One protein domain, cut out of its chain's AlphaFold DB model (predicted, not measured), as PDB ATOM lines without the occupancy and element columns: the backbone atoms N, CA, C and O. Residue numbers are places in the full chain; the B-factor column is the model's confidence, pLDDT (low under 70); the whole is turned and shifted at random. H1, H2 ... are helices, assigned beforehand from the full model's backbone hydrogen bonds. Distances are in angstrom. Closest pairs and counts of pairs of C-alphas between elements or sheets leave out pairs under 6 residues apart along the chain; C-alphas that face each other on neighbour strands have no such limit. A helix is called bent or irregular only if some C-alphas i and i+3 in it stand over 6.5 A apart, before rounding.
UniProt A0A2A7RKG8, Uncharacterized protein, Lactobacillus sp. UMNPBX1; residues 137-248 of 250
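What this domain is: This is residues 137 to 248 of the 250 residues of an uncharacterized protein of Lactobacillus sp. UMNPBX1 (UniProt A0A2A7RKG8). Three helices run back and forth side by side in one flat row, like a stretched zigzag, with H2 in the middle, the long H1 along one side of it and the shorter H3 along the other. H2 packs closely on H3 and only thinly on H1, and the first residues of H1, 137 to 143, stick out free at one end of the row. The printed part has 112 residues, with three named helices in the order H1, H2, H3 and no named strand; its class is all helix. The whole is only just loose, close to extended, with a radius of gyration of the C-alphas of 19.4 A, and the C-alphas span 67 by 29 by 12 A.

Where its parts are: Find C-alpha 137 at (-82.943, -1.096, -33.031); here H1 begins, and it runs over residues 137 to 178, 60.5 A from first to last C-alpha. After a tight link of 2 residues, look for C-alpha 181 at (-17.526, -0.804, -21.845), where H2 begins; it covers residues 181 to 214 and is 49.8 A long. H2 is irregular, for C-alphas 182 and 185 are 7.5 A apart, and its line is a rough one. A short link of 10 residues leads on to H3, residues 225 to 248, 34.4 A long, which ends at C-alpha 248 at (-17.130, -14.095, -24.623).

How they stand to each other: Begin with H1 and H2, a helical hairpin whose helices touch, with 10 pairs of C-alphas within 8 A. Look at Lys 178 and Ser 184: their C-alphas, the closest of the two helices, are 5.4 A apart. H1 and H2 run opposite ways at a shallow tilt of 12 degrees. Next, H2 and H3 form a second helical hairpin and touch with 39 such pairs. Their closest C-alphas are those of Gly 186 and Gly 242, 4.0 A apart. They too run opposite ways, at a shallow tilt of 17 degrees. H1 and H3 are apart. In H1 and H3 every O i to N i+4 pair is within hydrogen-bond range; in H2 it is 28 of 30.

The domain as a whole: Compare the two C-alphas farthest apart, those of Lys 137 and Met 248, the first and last printed residues: they are 67.6 A from each other, and the outline is a rod. The printed part has no cut, and neither of its two links is long. In the B-factor column the mean pLDDT of the printed part is 79.1; look for values under 70 at residues 178 to 183 and 210 to 223, where the model's confidence is low.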
ATOM      1  N   LYS A 137     -84.047  -0.121 -32.946       93.00
ATOM      2  CA  LYS A 137     -82.943  -1.096 -33.031       93.00
ATOM      3  C   LYS A 137     -81.660  -0.455 -33.564       93.00
ATOM      4  O   LYS A 137     -80.598  -0.650 -32.981       93.00
ATOM      5  N   ALA A 138     -81.758   0.345 -34.626       90.94
ATOM      6  CA  ALA A 138     -80.621   1.066 -35.191       90.94
ATOM      7  C   ALA A 138     -80.014   2.048 -34.176       90.94
ATOM      8  O   ALA A 138     -78.802   2.047 -33.981       90.94
ATOM      9  N   LYS A 139     -80.849   2.815 -33.460       90.62
ATOM     10  CA  LYS A 139     -80.409   3.717 -32.385       90.62
ATOM     11  C   LYS A 139     -79.669   2.965 -31.277       90.62
ATOM     12  O   LYS A 139     -78.614   3.420 -30.846       90.62
ATOM     13  N   GLY A 140     -80.192   1.815 -30.847       85.88
ATOM     14  CA  GLY A 140     -79.521   0.955 -29.869       85.88
ATOM     15  C   GLY A 140     -78.148   0.484 -30.354       85.88
ATOM     16  O   GLY A 140     -77.163   0.617 -29.633       85.88
ATOM     17  N   LYS A 141     -78.058   0.026 -31.610       85.31
ATOM     18  CA  LYS A 141     -76.794  -0.409 -32.220       85.31
ATOM     19  C   LYS A 141     -75.772   0.726 -32.332       85.31
ATOM     20  O   LYS A 141     -74.608   0.520 -32.022       85.31
ATOM     21  N   VAL A 142     -76.196   1.929 -32.722       83.38
ATOM     22  CA  VAL A 142     -75.316   3.113 -32.763       83.38
ATOM     23  C   VAL A 142     -74.822   3.483 -31.363       83.38
ATOM     24  O   VAL A 142     -73.645   3.794 -31.200       83.38
ATOM     25  N   GLY A 143     -75.686   3.405 -30.346       80.94
ATOM     26  CA  GLY A 143     -75.285   3.607 -28.952       80.94
ATOM     27  C   GLY A 143     -74.213   2.611 -28.498       80.94
ATOM     28  O   GLY A 143     -73.224   3.017 -27.892       80.94
ATOM     29  N   HIS A 144     -74.368   1.334 -28.856       80.62
ATOM     30  CA  HIS A 144     -73.364   0.300 -28.593       80.62
ATOM     31  C   HIS A 144     -72.027   0.616 -29.275       80.62
ATOM     32  O   HIS A 144     -71.003   0.660 -28.603       80.62
ATOM     33  N   ILE A 145     -72.048   0.952 -30.572       81.50
ATOM     34  CA  ILE A 145     -70.844   1.317 -31.341       81.50
ATOM     35  C   ILE A 145     -70.115   2.512 -30.713       81.50
ATOM     36  O   ILE A 145     -68.889   2.525 -30.648       81.50
ATOM     37  N   TYR A 146     -70.846   3.523 -30.236       75.75
ATOM     38  CA  TYR A 146     -70.225   4.665 -29.565       75.75
ATOM     39  C   TYR A 146     -69.531   4.245 -28.263       75.75
ATOM     40  O   TYR A 146     -68.398   4.652 -28.013       75.75
ATOM     41  N   SER A 147     -70.182   3.397 -27.461       81.31
ATOM     42  CA  SER A 147     -69.589   2.839 -26.242       81.31
ATOM     43  C   SER A 147     -68.329   2.016 -26.544       81.31
ATOM     44  O   SER A 147     -67.314   2.183 -25.868       81.31
ATOM     45  N   GLU A 148     -68.364   1.181 -27.587       81.69
ATOM     46  CA  GLU A 148     -67.201   0.422 -28.070       81.69
ATOM     47  C   GLU A 148     -66.061   1.351 -28.494       81.69
ATOM     48  O   GLU A 148     -64.912   1.155 -28.096       81.69
ATOM     49  N   PHE A 149     -66.367   2.408 -29.249       83.06
ATOM     50  CA  PHE A 149     -65.371   3.368 -29.712       83.06
ATOM     51  C   PHE A 149     -64.707   4.119 -28.555       83.06
ATOM     52  O   PHE A 149     -63.481   4.229 -28.519       83.06
ATOM     53  N   VAL A 150     -65.495   4.603 -27.589       82.44
ATOM     54  CA  VAL A 150     -64.976   5.302 -26.402       82.44
ATOM     55  C   VAL A 150     -64.008   4.413 -25.632       82.44
ATOM     56  O   VAL A 150     -62.939   4.871 -25.226       82.44
ATOM     57  N   GLY A 151     -64.335   3.138 -25.443       82.31
ATOM     58  CA  GLY A 151     -63.442   2.280 -24.687       82.31
ATOM     59  C   GLY A 151     -62.264   1.718 -25.506       82.31
ATOM     60  O   GLY A 151     -61.202   1.504 -24.922       82.31
ATOM     61  N   ILE A 152     -62.352   1.589 -26.839       81.38
ATOM     62  CA  ILE A 152     -61.162   1.406 -27.701       81.38
ATOM     63  C   ILE A 152     -60.229   2.617 -27.572       81.38
ATOM     64  O   ILE A 152     -59.021   2.446 -27.403       81.38
ATOM     65  N   LEU A 153     -60.772   3.838 -27.599       82.31
ATOM     66  CA  LEU A 153     -59.995   5.069 -27.442       82.31
ATOM     67  C   LEU A 153     -59.291   5.122 -26.078       82.31
ATOM     68  O   LEU A 153     -58.111   5.470 -26.014       82.31
ATOM     69  N   ALA A 154     -59.974   4.733 -24.997       81.88
ATOM     70  CA  ALA A 154     -59.382   4.652 -23.662       81.88
ATOM     71  C   ALA A 154     -58.210   3.656 -23.609       81.88
ATOM     72  O   ALA A 154     -57.153   3.971 -23.062       81.88
ATOM     73  N   ILE A 155     -58.361   2.484 -24.236       80.06
ATOM     74  CA  ILE A 155     -57.306   1.464 -24.322       80.06
ATOM     75  C   ILE A 155     -56.123   1.965 -25.145       80.06
ATOM     76  O   ILE A 155     -54.979   1.833 -24.710       80.06
ATOM     77  N   PHE A 156     -56.376   2.582 -26.299       81.06
ATOM     78  CA  PHE A 156     -55.316   3.142 -27.134       81.06
ATOM     79  C   PHE A 156     -54.561   4.264 -26.411       81.06
ATOM     80  O   PHE A 156     -53.334   4.337 -26.480       81.06
ATOM     81  N   THR A 157     -55.278   5.093 -25.651       85.38
ATOM     82  CA  THR A 157     -54.700   6.161 -24.823       85.38
ATOM     83  C   THR A 157     -53.815   5.582 -23.719       85.38
ATOM     84  O   THR A 157     -52.657   5.977 -23.587       85.38
ATOM     85  N   ALA A 158     -54.313   4.593 -22.970       83.00
ATOM     86  CA  ALA A 158     -53.547   3.911 -21.927       83.00
ATOM     87  C   ALA A 158     -52.296   3.222 -22.493       83.00
ATOM     88  O   ALA A 158     -51.211   3.344 -21.929       83.00
ATOM     89  N   MET A 159     -52.426   2.558 -23.645       81.06
ATOM     90  CA  MET A 159     -51.311   1.924 -24.344       81.06
ATOM     91  C   MET A 159     -50.281   2.951 -24.826       81.06
ATOM     92  O   MET A 159     -49.088   2.734 -24.647       81.06
ATOM     93  N   SER A 160     -50.718   4.080 -25.389       84.69
ATOM     94  CA  SER A 160     -49.821   5.154 -25.833       84.69
ATOM     95  C   SER A 160     -49.020   5.724 -24.663       84.69
ATOM     96  O   SER A 160     -47.804   5.869 -24.775       84.69
ATOM     97  N   PHE A 161     -49.664   5.970 -23.516       83.44
ATOM     98  CA  PHE A 161     -48.962   6.433 -22.318       83.44
ATOM     99  C   PHE A 161     -48.000   5.383 -21.761       83.44
ATOM    100  O   PHE A 161     -46.858   5.717 -21.442       83.44
ATOM    101  N   ALA A 162     -48.421   4.116 -21.698       80.25
ATOM    102  CA  ALA A 162     -47.559   3.023 -21.262       80.25
ATOM    103  C   ALA A 162     -46.330   2.881 -22.172       80.25
ATOM    104  O   ALA A 162     -45.217   2.772 -21.666       80.25
ATOM    105  N   MET A 163     -46.515   2.955 -23.496       81.69
ATOM    106  CA  MET A 163     -45.432   2.878 -24.480       81.69
ATOM    107  C   MET A 163     -44.482   4.073 -24.406       81.69
ATOM    108  O   MET A 163     -43.270   3.892 -24.463       81.69
ATOM    109  N   MET A 164     -44.991   5.299 -24.261       85.06
ATOM    110  CA  MET A 164     -44.124   6.474 -24.124       85.06
ATOM    111  C   MET A 164     -43.274   6.397 -22.851       85.06
ATOM    112  O   MET A 164     -42.065   6.626 -22.913       85.06
ATOM    113  N   GLY A 165     -43.872   6.010 -21.720       79.56
ATOM    114  CA  GLY A 165     -43.133   5.801 -20.474       79.56
ATOM    115  C   GLY A 165     -42.124   4.653 -20.573       79.56
ATOM    116  O   GLY A 165     -40.975   4.800 -20.159       79.56
ATOM    117  N   SER A 166     -42.512   3.528 -21.180       79.44
ATOM    118  CA  SER A 166     -41.644   2.355 -21.316       79.44
ATOM    119  C   SER A 166     -40.454   2.614 -22.242       79.44
ATOM    120  O   SER A 166     -39.344   2.190 -21.928       79.44
ATOM    121  N   VAL A 167     -40.649   3.348 -23.343       82.12
ATOM    122  CA  VAL A 167     -39.574   3.728 -24.273       82.12
ATOM    123  C   VAL A 167     -38.587   4.691 -23.613       82.12
ATOM    124  O   VAL A 167     -37.385   4.548 -23.821       82.12
ATOM    125  N   GLN A 168     -39.054   5.629 -22.782       82.56
ATOM    126  CA  GLN A 168     -38.166   6.515 -22.017       82.56
ATOM    127  C   GLN A 168     -37.309   5.734 -21.013       82.56
ATOM    128  O   GLN A 168     -36.093   5.913 -20.973       82.56
ATOM    129  N   VAL A 169     -37.919   4.824 -20.245       80.75
ATOM    130  CA  VAL A 169     -37.192   3.959 -19.300       80.75
ATOM    131  C   VAL A 169     -36.183   3.076 -20.037       80.75
ATOM    132  O   VAL A 169     -35.034   2.978 -19.613       80.75
ATOM    133  N   LEU A 170     -36.572   2.484 -21.168       80.94
ATOM    134  CA  LEU A 170     -35.674   1.686 -22.002       80.94
ATOM    135  C   LEU A 170     -34.511   2.523 -22.558       80.94
ATOM    136  O   LEU A 170     -33.372   2.064 -22.563       80.94
ATOM    137  N   GLY A 171     -34.783   3.757 -22.990       81.50
ATOM    138  CA  GLY A 171     -33.766   4.701 -23.453       81.50
ATOM    139  C   GLY A 171     -32.725   5.008 -22.376       81.50
ATOM    140  O   GLY A 171     -31.527   4.972 -22.662       81.50
ATOM    141  N   ASN A 172     -33.166   5.220 -21.134       83.38
ATOM    142  CA  ASN A 172     -32.274   5.425 -19.992       83.38
ATOM    143  C   ASN A 172     -31.452   4.164 -19.680       83.38
ATOM    144  O   ASN A 172     -30.236   4.249 -19.535       83.38
ATOM    145  N   LEU A 173     -32.076   2.980 -19.682       80.50
ATOM    146  CA  LEU A 173     -31.366   1.713 -19.472       80.50
ATOM    147  C   LEU A 173     -30.294   1.465 -20.545       80.50
ATOM    148  O   LEU A 173     -29.192   1.028 -20.221       80.50
ATOM    149  N   PHE A 174     -30.569   1.769 -21.817       79.75
ATOM    150  CA  PHE A 174     -29.558   1.658 -22.874       79.75
ATOM    151  C   PHE A 174     -28.445   2.699 -22.753       79.75
ATOM    152  O   PHE A 174     -27.294   2.395 -23.083       79.75
ATOM    153  N   HIS A 175     -28.762   3.907 -22.280       78.25
ATOM    154  CA  HIS A 175     -27.756   4.923 -21.994       78.25
ATOM    155  C   HIS A 175     -26.782   4.446 -20.907       78.25
ATOM    156  O   HIS A 175     -25.569   4.483 -21.123       78.25
ATOM    157  N   ASP A 176     -27.304   3.904 -19.806       75.25
ATOM    158  CA  ASP A 176     -26.499   3.407 -18.687       75.25
ATOM    159  C   ASP A 176     -25.650   2.189 -19.079       75.25
ATOM    160  O   ASP A 176     -24.472   2.098 -18.730       75.25
ATOM    161  N   VAL A 177     -26.197   1.278 -19.890       74.50
ATOM    162  CA  VAL A 177     -25.474   0.097 -20.393       74.50
ATOM    163  C   VAL A 177     -24.317   0.472 -21.319       74.50
ATOM    164  O   VAL A 177     -23.281  -0.196 -21.318       74.50
ATOM    165  N   LYS A 178     -24.441   1.556 -22.095       64.69
ATOM    166  CA  LYS A 178     -23.361   2.049 -22.965       64.69
ATOM    167  C   LYS A 178     -22.119   2.470 -22.168       64.69
ATOM    168  O   LYS A 178     -21.011   2.418 -22.700       64.69
ATOM    169  N   LEU A 179     -22.281   2.832 -20.893       62.53
ATOM    170  CA  LEU A 179     -21.178   3.195 -20.000       62.53
ATOM    171  C   LEU A 179     -20.381   1.972 -19.502       62.53
ATOM    172  O   LEU A 179     -19.266   2.136 -19.015       62.53
ATOM    173  N   TRP A 180     -20.888   0.741 -19.665       64.38
ATOM    174  CA  TRP A 180     -20.276  -0.497 -19.142       64.38
ATOM    175  C   TRP A 180     -19.221  -1.139 -20.073       64.38
ATOM    176  O   TRP A 180     -18.850  -2.303 -19.917       64.38
ATOM    177  N   GLY A 181     -18.684  -0.387 -21.041       65.69
ATOM    178  CA  GLY A 181     -17.526  -0.804 -21.845       65.69
ATOM    179  C   GLY A 181     -17.811  -1.902 -22.886       65.69
ATOM    180  O   GLY A 181     -18.898  -1.969 -23.462       65.69
ATOM    181  N   LYS A 182     -16.809  -2.756 -23.173       64.31
ATOM    182  CA  LYS A 182     -16.820  -3.731 -24.294       64.31
ATOM    183  C   LYS A 182     -17.959  -4.762 -24.230       64.31
ATOM    184  O   LYS A 182     -18.326  -5.291 -25.269       64.31
ATOM    185  N   SER A 183     -18.546  -4.997 -23.054       69.00
ATOM    186  CA  SER A 183     -19.650  -5.952 -22.843       69.00
ATOM    187  C   SER A 183     -21.059  -5.332 -22.994       69.00
ATOM    188  O   SER A 183     -22.070  -6.025 -22.893       69.00
ATOM    189  N   SER A 184     -21.151  -4.024 -23.274       76.25
ATOM    190  CA  SER A 184     -22.411  -3.255 -23.370       76.25
ATOM    191  C   SER A 184     -23.423  -3.808 -24.383       76.25
ATOM    192  O   SER A 184     -24.623  -3.811 -24.118       76.25
ATOM    193  N   ILE A 185     -22.960  -4.340 -25.518       79.31
ATOM    194  CA  ILE A 185     -23.829  -4.941 -26.546       79.31
ATOM    195  C   ILE A 185     -24.583  -6.158 -25.993       79.31
ATOM    196  O   ILE A 185     -25.773  -6.325 -26.257       79.31
ATOM    197  N   GLY A 186     -23.913  -6.988 -25.189       80.81
ATOM    198  CA  GLY A 186     -24.522  -8.178 -24.605       80.81
ATOM    199  C   GLY A 186     -25.597  -7.835 -23.571       80.81
ATOM    200  O   GLY A 186     -26.694  -8.391 -23.613       80.81
ATOM    201  N   TYR A 187     -25.339  -6.847 -22.707       81.12
ATOM    202  CA  TYR A 187     -26.341  -6.334 -21.764       81.12
ATOM    203  C   TYR A 187     -27.537  -5.684 -22.474       81.12
ATOM    204  O   TYR A 187     -28.681  -5.900 -22.067       81.12
ATOM    205  N   ALA A 188     -27.306  -4.954 -23.569       83.12
ATOM    206  CA  ALA A 188     -28.374  -4.355 -24.365       83.12
ATOM    207  C   ALA A 188     -29.287  -5.418 -25.009       83.12
ATOM    208  O   ALA A 188     -30.509  -5.276 -24.989       83.12
ATOM    209  N   LEU A 189     -28.719  -6.515 -25.522       83.69
ATOM    210  CA  LEU A 189     -29.491  -7.629 -26.086       83.69
ATOM    211  C   LEU A 189     -30.381  -8.322 -25.042       83.69
ATOM    212  O   LEU A 189     -31.545  -8.607 -25.327       83.69
ATOM    213  N   VAL A 190     -29.873  -8.534 -23.822       85.94
ATOM    214  CA  VAL A 190     -30.653  -9.132 -22.724       85.94
ATOM    215  C   VAL A 190     -31.813  -8.223 -22.310       85.94
ATOM    216  O   VAL A 190     -32.954  -8.680 -22.238       85.94
ATOM    217  N   ILE A 191     -31.550  -6.932 -22.086       84.44
ATOM    218  CA  ILE A 191     -32.585  -5.962 -21.691       84.44
ATOM    219  C   ILE A 191     -33.638  -5.807 -22.796       84.44
ATOM    220  O   ILE A 191     -34.834  -5.802 -22.503       84.44
ATOM    221  N   GLY A 192     -33.222  -5.760 -24.065       83.44
ATOM    222  CA  GLY A 192     -34.130  -5.708 -25.211       83.44
ATOM    223  C   GLY A 192     -35.032  -6.943 -25.327       83.44
ATOM    224  O   GLY A 192     -36.232  -6.802 -25.559       83.44
ATOM    225  N   GLY A 193     -34.492  -8.147 -25.108       84.81
ATOM    226  CA  GLY A 193     -35.278  -9.385 -25.128       84.81
ATOM    227  C   GLY A 193     -36.316  -9.459 -24.000       84.81
ATOM    228  O   GLY A 193     -37.466  -9.833 -24.240       84.81
ATOM    229  N   ILE A 194     -35.952  -9.034 -22.784       86.12
ATOM    230  CA  ILE A 194     -36.893  -8.937 -21.653       86.12
ATOM    231  C   ILE A 194     -37.974  -7.885 -21.941       86.12
ATOM    232  O   ILE A 194     -39.157  -8.122 -21.687       86.12
ATOM    233  N   TYR A 195     -37.592  -6.742 -22.513       84.88
ATOM    234  CA  TYR A 195     -38.522  -5.673 -22.871       84.88
ATOM    235  C   TYR A 195     -39.579  -6.134 -23.883       84.88
ATOM    236  O   TYR A 195     -40.767  -5.885 -23.677       84.88
ATOM    237  N   ILE A 196     -39.178  -6.853 -24.939       85.06
ATOM    238  CA  ILE A 196     -40.108  -7.388 -25.948       85.06
ATOM    239  C   ILE A 196     -41.123  -8.350 -25.312       85.06
ATOM    240  O   ILE A 196     -42.310  -8.264 -25.625       85.06
ATOM    241  N   LEU A 197     -40.697  -9.210 -24.377       86.31
ATOM    242  CA  LEU A 197     -41.602 -10.110 -23.648       86.31
ATOM    243  C   LEU A 197     -42.634  -9.352 -22.810       86.31
ATOM    244  O   LEU A 197     -43.824  -9.666 -22.867       86.31
ATOM    245  N   ILE A 198     -42.192  -8.350 -22.046       83.75
ATOM    246  CA  ILE A 198     -43.080  -7.548 -21.195       83.75
ATOM    247  C   ILE A 198     -44.073  -6.762 -22.058       83.75
ATOM    248  O   ILE A 198     -45.274  -6.789 -21.790       83.75
ATOM    249  N   MET A 199     -43.600  -6.115 -23.125       81.25
ATOM    250  CA  MET A 199     -44.462  -5.375 -24.050       81.25
ATOM    251  C   MET A 199     -45.488  -6.280 -24.728       81.25
ATOM    252  O   MET A 199     -46.662  -5.920 -24.820       81.25
ATOM    253  N   TYR A 200     -45.078  -7.474 -25.155       84.56
ATOM    254  CA  TYR A 200     -45.991  -8.451 -25.731       84.56
ATOM    255  C   TYR A 200     -47.068  -8.893 -24.734       84.56
ATOM    256  O   TYR A 200     -48.247  -8.942 -25.081       84.56
ATOM    257  N   LEU A 201     -46.692  -9.150 -23.479       82.31
ATOM    258  CA  LEU A 201     -47.625  -9.534 -22.420       82.31
ATOM    259  C   LEU A 201     -48.647  -8.425 -22.122       82.31
ATOM    260  O   LEU A 201     -49.835  -8.712 -21.984       82.31
ATOM    261  N   ILE A 202     -48.217  -7.160 -22.096       79.81
ATOM    262  CA  ILE A 202     -49.118  -6.006 -21.936       79.81
ATOM    263  C   ILE A 202     -50.119  -5.938 -23.099       79.81
ATOM    264  O   ILE A 202     -51.322  -5.808 -22.867       79.81
ATOM    265  N   ILE A 203     -49.653  -6.079 -24.345       78.62
ATOM    266  CA  ILE A 203     -50.524  -6.085 -25.533       78.62
ATOM    267  C   ILE A 203     -51.529  -7.246 -25.472       78.62
ATOM    268  O   ILE A 203     -52.709  -7.050 -25.758       78.62
ATOM    269  N   MET A 204     -51.098  -8.438 -25.046       78.50
ATOM    270  CA  MET A 204     -51.972  -9.605 -24.873       78.50
ATOM    271  C   MET A 204     -53.080  -9.343 -23.847       78.50
ATOM    272  O   MET A 204     -54.249  -9.581 -24.143       78.50
ATOM    273  N   ILE A 205     -52.739  -8.816 -22.665       77.38
ATOM    274  CA  ILE A 205     -53.722  -8.481 -21.620       77.38
ATOM    275  C   ILE A 205     -54.730  -7.450 -22.134       77.38
ATOM    276  O   ILE A 205     -55.925  -7.585 -21.875       77.38
ATOM    277  N   LEU A 206     -54.283  -6.452 -22.902       73.69
ATOM    278  CA  LEU A 206     -55.163  -5.432 -23.477       73.69
ATOM    279  C   LEU A 206     -56.097  -5.996 -24.554       73.69
ATOM    280  O   LEU A 206     -57.282  -5.669 -24.551       73.69
ATOM    281  N   LEU A 207     -55.611  -6.880 -25.428       73.31
ATOM    282  CA  LEU A 207     -56.447  -7.552 -26.429       73.31
ATOM    283  C   LEU A 207     -57.485  -8.482 -25.779       73.31
ATOM    284  O   LEU A 207     -58.628  -8.528 -26.232       73.31
ATOM    285  N   VAL A 208     -57.130  -9.169 -24.686       75.56
ATOM    286  CA  VAL A 208     -58.095  -9.922 -23.859       75.56
ATOM    287  C   VAL A 208     -59.084  -8.971 -23.182       75.56
ATOM    288  O   VAL A 208     -60.278  -9.256 -23.165       75.56
ATOM    289  N   GLY A 209     -58.616  -7.828 -22.675       70.38
ATOM    290  CA  GLY A 209     -59.455  -6.779 -22.099       70.38
ATOM    291  C   GLY A 209     -60.508  -6.274 -23.085       70.38
ATOM    292  O   GLY A 209     -61.691  -6.290 -22.762       70.38
ATOM    293  N   MET A 210     -60.107  -5.932 -24.314       68.19
ATOM    294  CA  MET A 210     -61.018  -5.600 -25.421       68.19
ATOM    295  C   MET A 210     -61.979  -6.751 -25.729       68.19
ATOM    296  O   MET A 210     -63.176  -6.535 -25.869       68.19
ATOM    297  N   LYS A 211     -61.443  -7.978 -25.767       67.75
ATOM    298  CA  LYS A 211     -62.166  -9.254 -25.783       67.75
ATOM    299  C   LYS A 211     -63.389  -9.247 -24.864       67.75
ATOM    300  O   LYS A 211     -64.529  -9.430 -25.263       67.75
ATOM    301  N   LYS A 212     -63.088  -9.049 -23.588       67.12
ATOM    302  CA  LYS A 212     -64.024  -9.140 -22.472       67.12
ATOM    303  C   LYS A 212     -64.999  -7.964 -22.404       67.12
ATOM    304  O   LYS A 212     -66.082  -8.116 -21.860       67.12
ATOM    305  N   LEU A 213     -64.603  -6.798 -22.909       66.56
ATOM    306  CA  LEU A 213     -65.447  -5.604 -22.947       66.56
ATOM    307  C   LEU A 213     -66.412  -5.585 -24.143       66.56
ATOM    308  O   LEU A 213     -67.466  -4.968 -24.021       66.56
ATOM    309  N   TYR A 214     -66.065  -6.226 -25.270       65.62
ATOM    310  CA  TYR A 214     -66.780  -6.053 -26.550       65.62
ATOM    311  C   TYR A 214     -67.122  -7.344 -27.306       65.62
ATOM    312  O   TYR A 214     -67.713  -7.281 -28.380       65.62
ATOM    313  N   GLY A 215     -66.710  -8.515 -26.826       60.44
ATOM    314  CA  GLY A 215     -67.055  -9.788 -27.458       60.44
ATOM    315  C   GLY A 215     -68.409 -10.310 -26.992       60.44
ATOM    316  O   GLY A 215     -68.687 -10.280 -25.797       60.44
ATOM    317  N   ASP A 216     -69.206 -10.855 -27.915       59.34
ATOM    318  CA  ASP A 216     -70.283 -11.783 -27.554       59.34
ATOM    319  C   ASP A 216     -69.677 -13.000 -26.827       59.34
ATOM    320  O   ASP A 216     -68.634 -13.520 -27.249       59.34
ATOM    321  N   ASP A 217     -70.341 -13.456 -25.760       57.22
ATOM    322  CA  ASP A 217     -69.900 -14.526 -24.839       57.22
ATOM    323  C   ASP A 217     -69.590 -15.880 -25.524       57.22
ATOM    324  O   ASP A 217     -69.026 -16.777 -24.903       57.22
ATOM    325  N   ASP A 218     -69.916 -16.040 -26.810       54.03
ATOM    326  CA  ASP A 218     -69.980 -17.341 -27.489       54.03
ATOM    327  C   ASP A 218     -68.695 -17.783 -28.216       54.03
ATOM    328  O   ASP A 218     -68.626 -18.892 -28.743       54.03
ATOM    329  N   ASN A 219     -67.644 -16.956 -28.275       55.91
ATOM    330  CA  ASN A 219     -66.384 -17.352 -28.917       55.91
ATOM    331  C   ASN A 219     -65.174 -17.073 -28.030       55.91
ATOM    332  O   ASN A 219     -64.788 -15.920 -27.855       55.91
ATOM    333  N   ASP A 220     -64.484 -18.114 -27.565       57.09
ATOM    334  CA  ASP A 220     -63.196 -17.987 -26.876       57.09
ATOM    335  C   ASP A 220     -62.154 -17.271 -27.748       57.09
ATOM    336  O   ASP A 220     -62.027 -17.512 -28.952       57.09
ATOM    337  N   TYR A 221     -61.377 -16.357 -27.160       57.47
ATOM    338  CA  TYR A 221     -60.295 -15.687 -27.889       57.47
ATOM    339  C   TYR A 221     -59.146 -16.657 -28.080       57.47
ATOM    340  O   TYR A 221     -58.358 -16.899 -27.169       57.47
ATOM    341  N   LYS A 222     -59.026 -17.203 -29.283       62.06
ATOM    342  CA  LYS A 222     -57.898 -18.055 -29.630       62.06
ATOM    343  C   LYS A 222     -56.809 -17.181 -30.230       62.06
ATOM    344  O   LYS A 222     -56.809 -16.907 -31.427       62.06
ATOM    345  N   PHE A 223     -55.870 -16.740 -29.391       65.69
ATOM    346  CA  PHE A 223     -54.600 -16.228 -29.900       65.69
ATOM    347  C   PHE A 223     -53.999 -17.279 -30.824       65.69
ATOM    348  O   PHE A 223     -53.970 -18.462 -30.482       65.69
ATOM    349  N   THR A 224     -53.522 -16.869 -32.000       77.31
ATOM    350  CA  THR A 224     -52.865 -17.811 -32.903       77.31
ATOM    351  C   THR A 224     -51.603 -18.330 -32.210       77.31
ATOM    352  O   THR A 224     -50.659 -17.554 -32.025       77.31
ATOM    353  N   PRO A 225     -51.526 -19.626 -31.853       77.31
ATOM    354  CA  PRO A 225     -50.405 -20.158 -31.077       77.31
ATOM    355  C   PRO A 225     -49.069 -19.997 -31.816       77.31
ATOM    356  O   PRO A 225     -48.019 -19.910 -31.189       77.31
ATOM    357  N   LYS A 226     -49.111 -19.873 -33.150       78.44
ATOM    358  CA  LYS A 226     -47.948 -19.580 -33.997       78.44
ATOM    359  C   LYS A 226     -47.301 -18.223 -33.683       78.44
ATOM    360  O   LYS A 226     -46.080 -18.148 -33.650       78.44
ATOM    361  N   ILE A 227     -48.093 -17.175 -33.433       80.31
ATOM    362  CA  ILE A 227     -47.573 -15.822 -33.158       80.31
ATOM    363  C   ILE A 227     -46.968 -15.768 -31.755       80.31
ATOM    364  O   ILE A 227     -45.847 -15.297 -31.593       80.31
ATOM    365  N   VAL A 228     -47.679 -16.312 -30.760       85.50
ATOM    366  CA  VAL A 228     -47.193 -16.402 -29.371       85.50
ATOM    367  C   VAL A 228     -45.849 -17.127 -29.328       85.50
ATOM    368  O   VAL A 228     -44.892 -16.645 -28.725       85.50
ATOM    369  N   ARG A 229     -45.760 -18.260 -30.031       86.69
ATOM    370  CA  ARG A 229     -44.536 -19.050 -30.123       86.69
ATOM    371  C   ARG A 229     -43.389 -18.277 -30.775       86.69
ATOM    372  O   ARG A 229     -42.298 -18.262 -30.218       86.69
ATOM    373  N   ALA A 230     -43.641 -17.592 -31.890       85.44
ATOM    374  CA  ALA A 230     -42.620 -16.808 -32.583       85.44
ATOM    375  C   ALA A 230     -42.033 -15.689 -31.700       85.44
ATOM    376  O   ALA A 230     -40.818 -15.506 -31.666       85.44
ATOM    377  N   VAL A 231     -42.871 -14.968 -30.945       86.81
ATOM    378  CA  VAL A 231     -42.400 -13.885 -30.062       86.81
ATOM    379  C   VAL A 231     -41.531 -14.424 -28.926       86.81
ATOM    380  O   VAL A 231     -40.489 -13.840 -28.616       86.81
ATOM    381  N   ILE A 232     -41.922 -15.553 -28.330       88.88
ATOM    382  CA  ILE A 232     -41.142 -16.206 -27.273       88.88
ATOM    383  C   ILE A 232     -39.794 -16.694 -27.822       88.88
ATOM    384  O   ILE A 232     -38.764 -16.434 -27.206       88.88
ATOM    385  N   GLU A 233     -39.779 -17.342 -28.990       89.44
ATOM    386  CA  GLU A 233     -38.552 -17.852 -29.621       89.44
ATOM    387  C   GLU A 233     -37.559 -16.722 -29.942       89.44
ATOM    388  O   GLU A 233     -36.384 -16.821 -29.588       89.44
ATOM    389  N   ILE A 234     -38.033 -15.613 -30.521       87.81
ATOM    390  CA  ILE A 234     -37.199 -14.435 -30.817       87.81
ATOM    391  C   ILE A 234     -36.636 -13.823 -29.530       87.81
ATOM    392  O   ILE A 234     -35.453 -13.484 -29.464       87.81
ATOM    393  N   SER A 235     -37.459 -13.711 -28.486       89.81
ATOM    394  CA  SER A 235     -37.037 -13.110 -27.219       89.81
ATOM    395  C   SER A 235     -35.993 -13.968 -26.501       89.81
ATOM    396  O   SER A 235     -34.985 -13.447 -26.023       89.81
ATOM    397  N   ILE A 236     -36.186 -15.292 -26.475       91.06
ATOM    398  CA  ILE A 236     -35.211 -16.236 -25.914       91.06
ATOM    399  C   ILE A 236     -33.906 -16.186 -26.713       91.06
ATOM    400  O   ILE A 236     -32.833 -16.125 -26.116       91.06
ATOM    401  N   PHE A 237     -33.978 -16.149 -28.046       91.56
ATOM    402  CA  PHE A 237     -32.796 -16.032 -28.900       91.56
ATOM    403  C   PHE A 237     -31.990 -14.759 -28.598       91.56
ATOM    404  O   PHE A 237     -30.767 -14.824 -28.449       91.56
ATOM    405  N   MET A 238     -32.655 -13.612 -28.424       88.25
ATOM    406  CA  MET A 238     -31.993 -12.359 -28.036       88.25
ATOM    407  C   MET A 238     -31.328 -12.438 -26.657       88.25
ATOM    408  O   MET A 238     -30.197 -11.984 -26.490       88.25
ATOM    409  N   ILE A 239     -31.990 -13.049 -25.674       90.50
ATOM    410  CA  ILE A 239     -31.435 -13.198 -24.321       90.50
ATOM    411  C   ILE A 239     -30.213 -14.126 -24.332       90.50
ATOM    412  O   ILE A 239     -29.179 -13.788 -23.760       90.50
ATOM    413  N   VAL A 240     -30.293 -15.269 -25.017       90.44
ATOM    414  CA  VAL A 240     -29.197 -16.250 -25.092       90.44
ATOM    415  C   VAL A 240     -27.985 -15.671 -25.821       90.44
ATOM    416  O   VAL A 240     -26.865 -15.772 -25.321       90.44
ATOM    417  N   THR A 241     -28.193 -15.017 -26.966       88.06
ATOM    418  CA  THR A 241     -27.103 -14.357 -27.708       88.06
ATOM    419  C   THR A 241     -26.484 -13.205 -26.916       88.06
ATOM    420  O   THR A 241     -25.262 -13.036 -26.938       88.06
ATOM    421  N   GLY A 242     -27.292 -12.466 -26.151       86.44
ATOM    422  CA  GLY A 242     -26.817 -11.445 -25.221       86.44
ATOM    423  C   GLY A 242     -25.924 -12.017 -24.118       86.44
ATOM    424  O   GLY A 242     -24.806 -11.541 -23.934       86.44
ATOM    425  N   ILE A 243     -26.358 -13.085 -23.439       87.12
ATOM    426  CA  ILE A 243     -25.580 -13.759 -22.382       87.12
ATOM    427  C   ILE A 243     -24.266 -14.329 -22.934       87.12
ATOM    428  O   ILE A 243     -23.215 -14.135 -22.323       87.12
ATOM    429  N   LEU A 244     -24.301 -14.987 -24.098       86.94
ATOM    430  CA  LEU A 244     -23.101 -15.510 -24.761       86.94
ATOM    431  C   LEU A 244     -22.113 -14.395 -25.117       86.94
ATOM    432  O   LEU A 244     -20.912 -14.553 -24.909       86.94
ATOM    433  N   SER A 245     -22.617 -13.254 -25.593       83.19
ATOM    434  CA  SER A 245     -21.787 -12.085 -25.896       83.19
ATOM    435  C   SER A 245     -21.123 -11.533 -24.633       83.19
ATOM    436  O   SER A 245     -19.930 -11.248 -24.656       83.19
ATOM    437  N   ILE A 246     -21.852 -11.444 -23.512       82.62
ATOM    438  CA  ILE A 246     -21.273 -11.022 -22.225       82.62
ATOM    439  C   ILE A 246     -20.162 -11.982 -21.797       82.62
ATOM    440  O   ILE A 246     -19.111 -11.539 -21.345       82.62
ATOM    441  N   TRP A 247     -20.392 -13.288 -21.949       81.44
ATOM    442  CA  TRP A 247     -19.456 -14.326 -21.529       81.44
ATOM    443  C   TRP A 247     -18.189 -14.383 -22.396       81.44
ATOM    444  O   TRP A 247     -17.109 -14.563 -21.850       81.44
ATOM    445  N   MET A 248     -18.291 -14.168 -23.714       75.12
ATOM    446  CA  MET A 248     -17.130 -14.095 -24.623       75.12
ATOM    447  C   MET A 248     -16.305 -12.808 -24.483       75.12
ATOM    448  O   MET A 248     -15.141 -12.790 -24.871       75.12
TER     449      MET A 248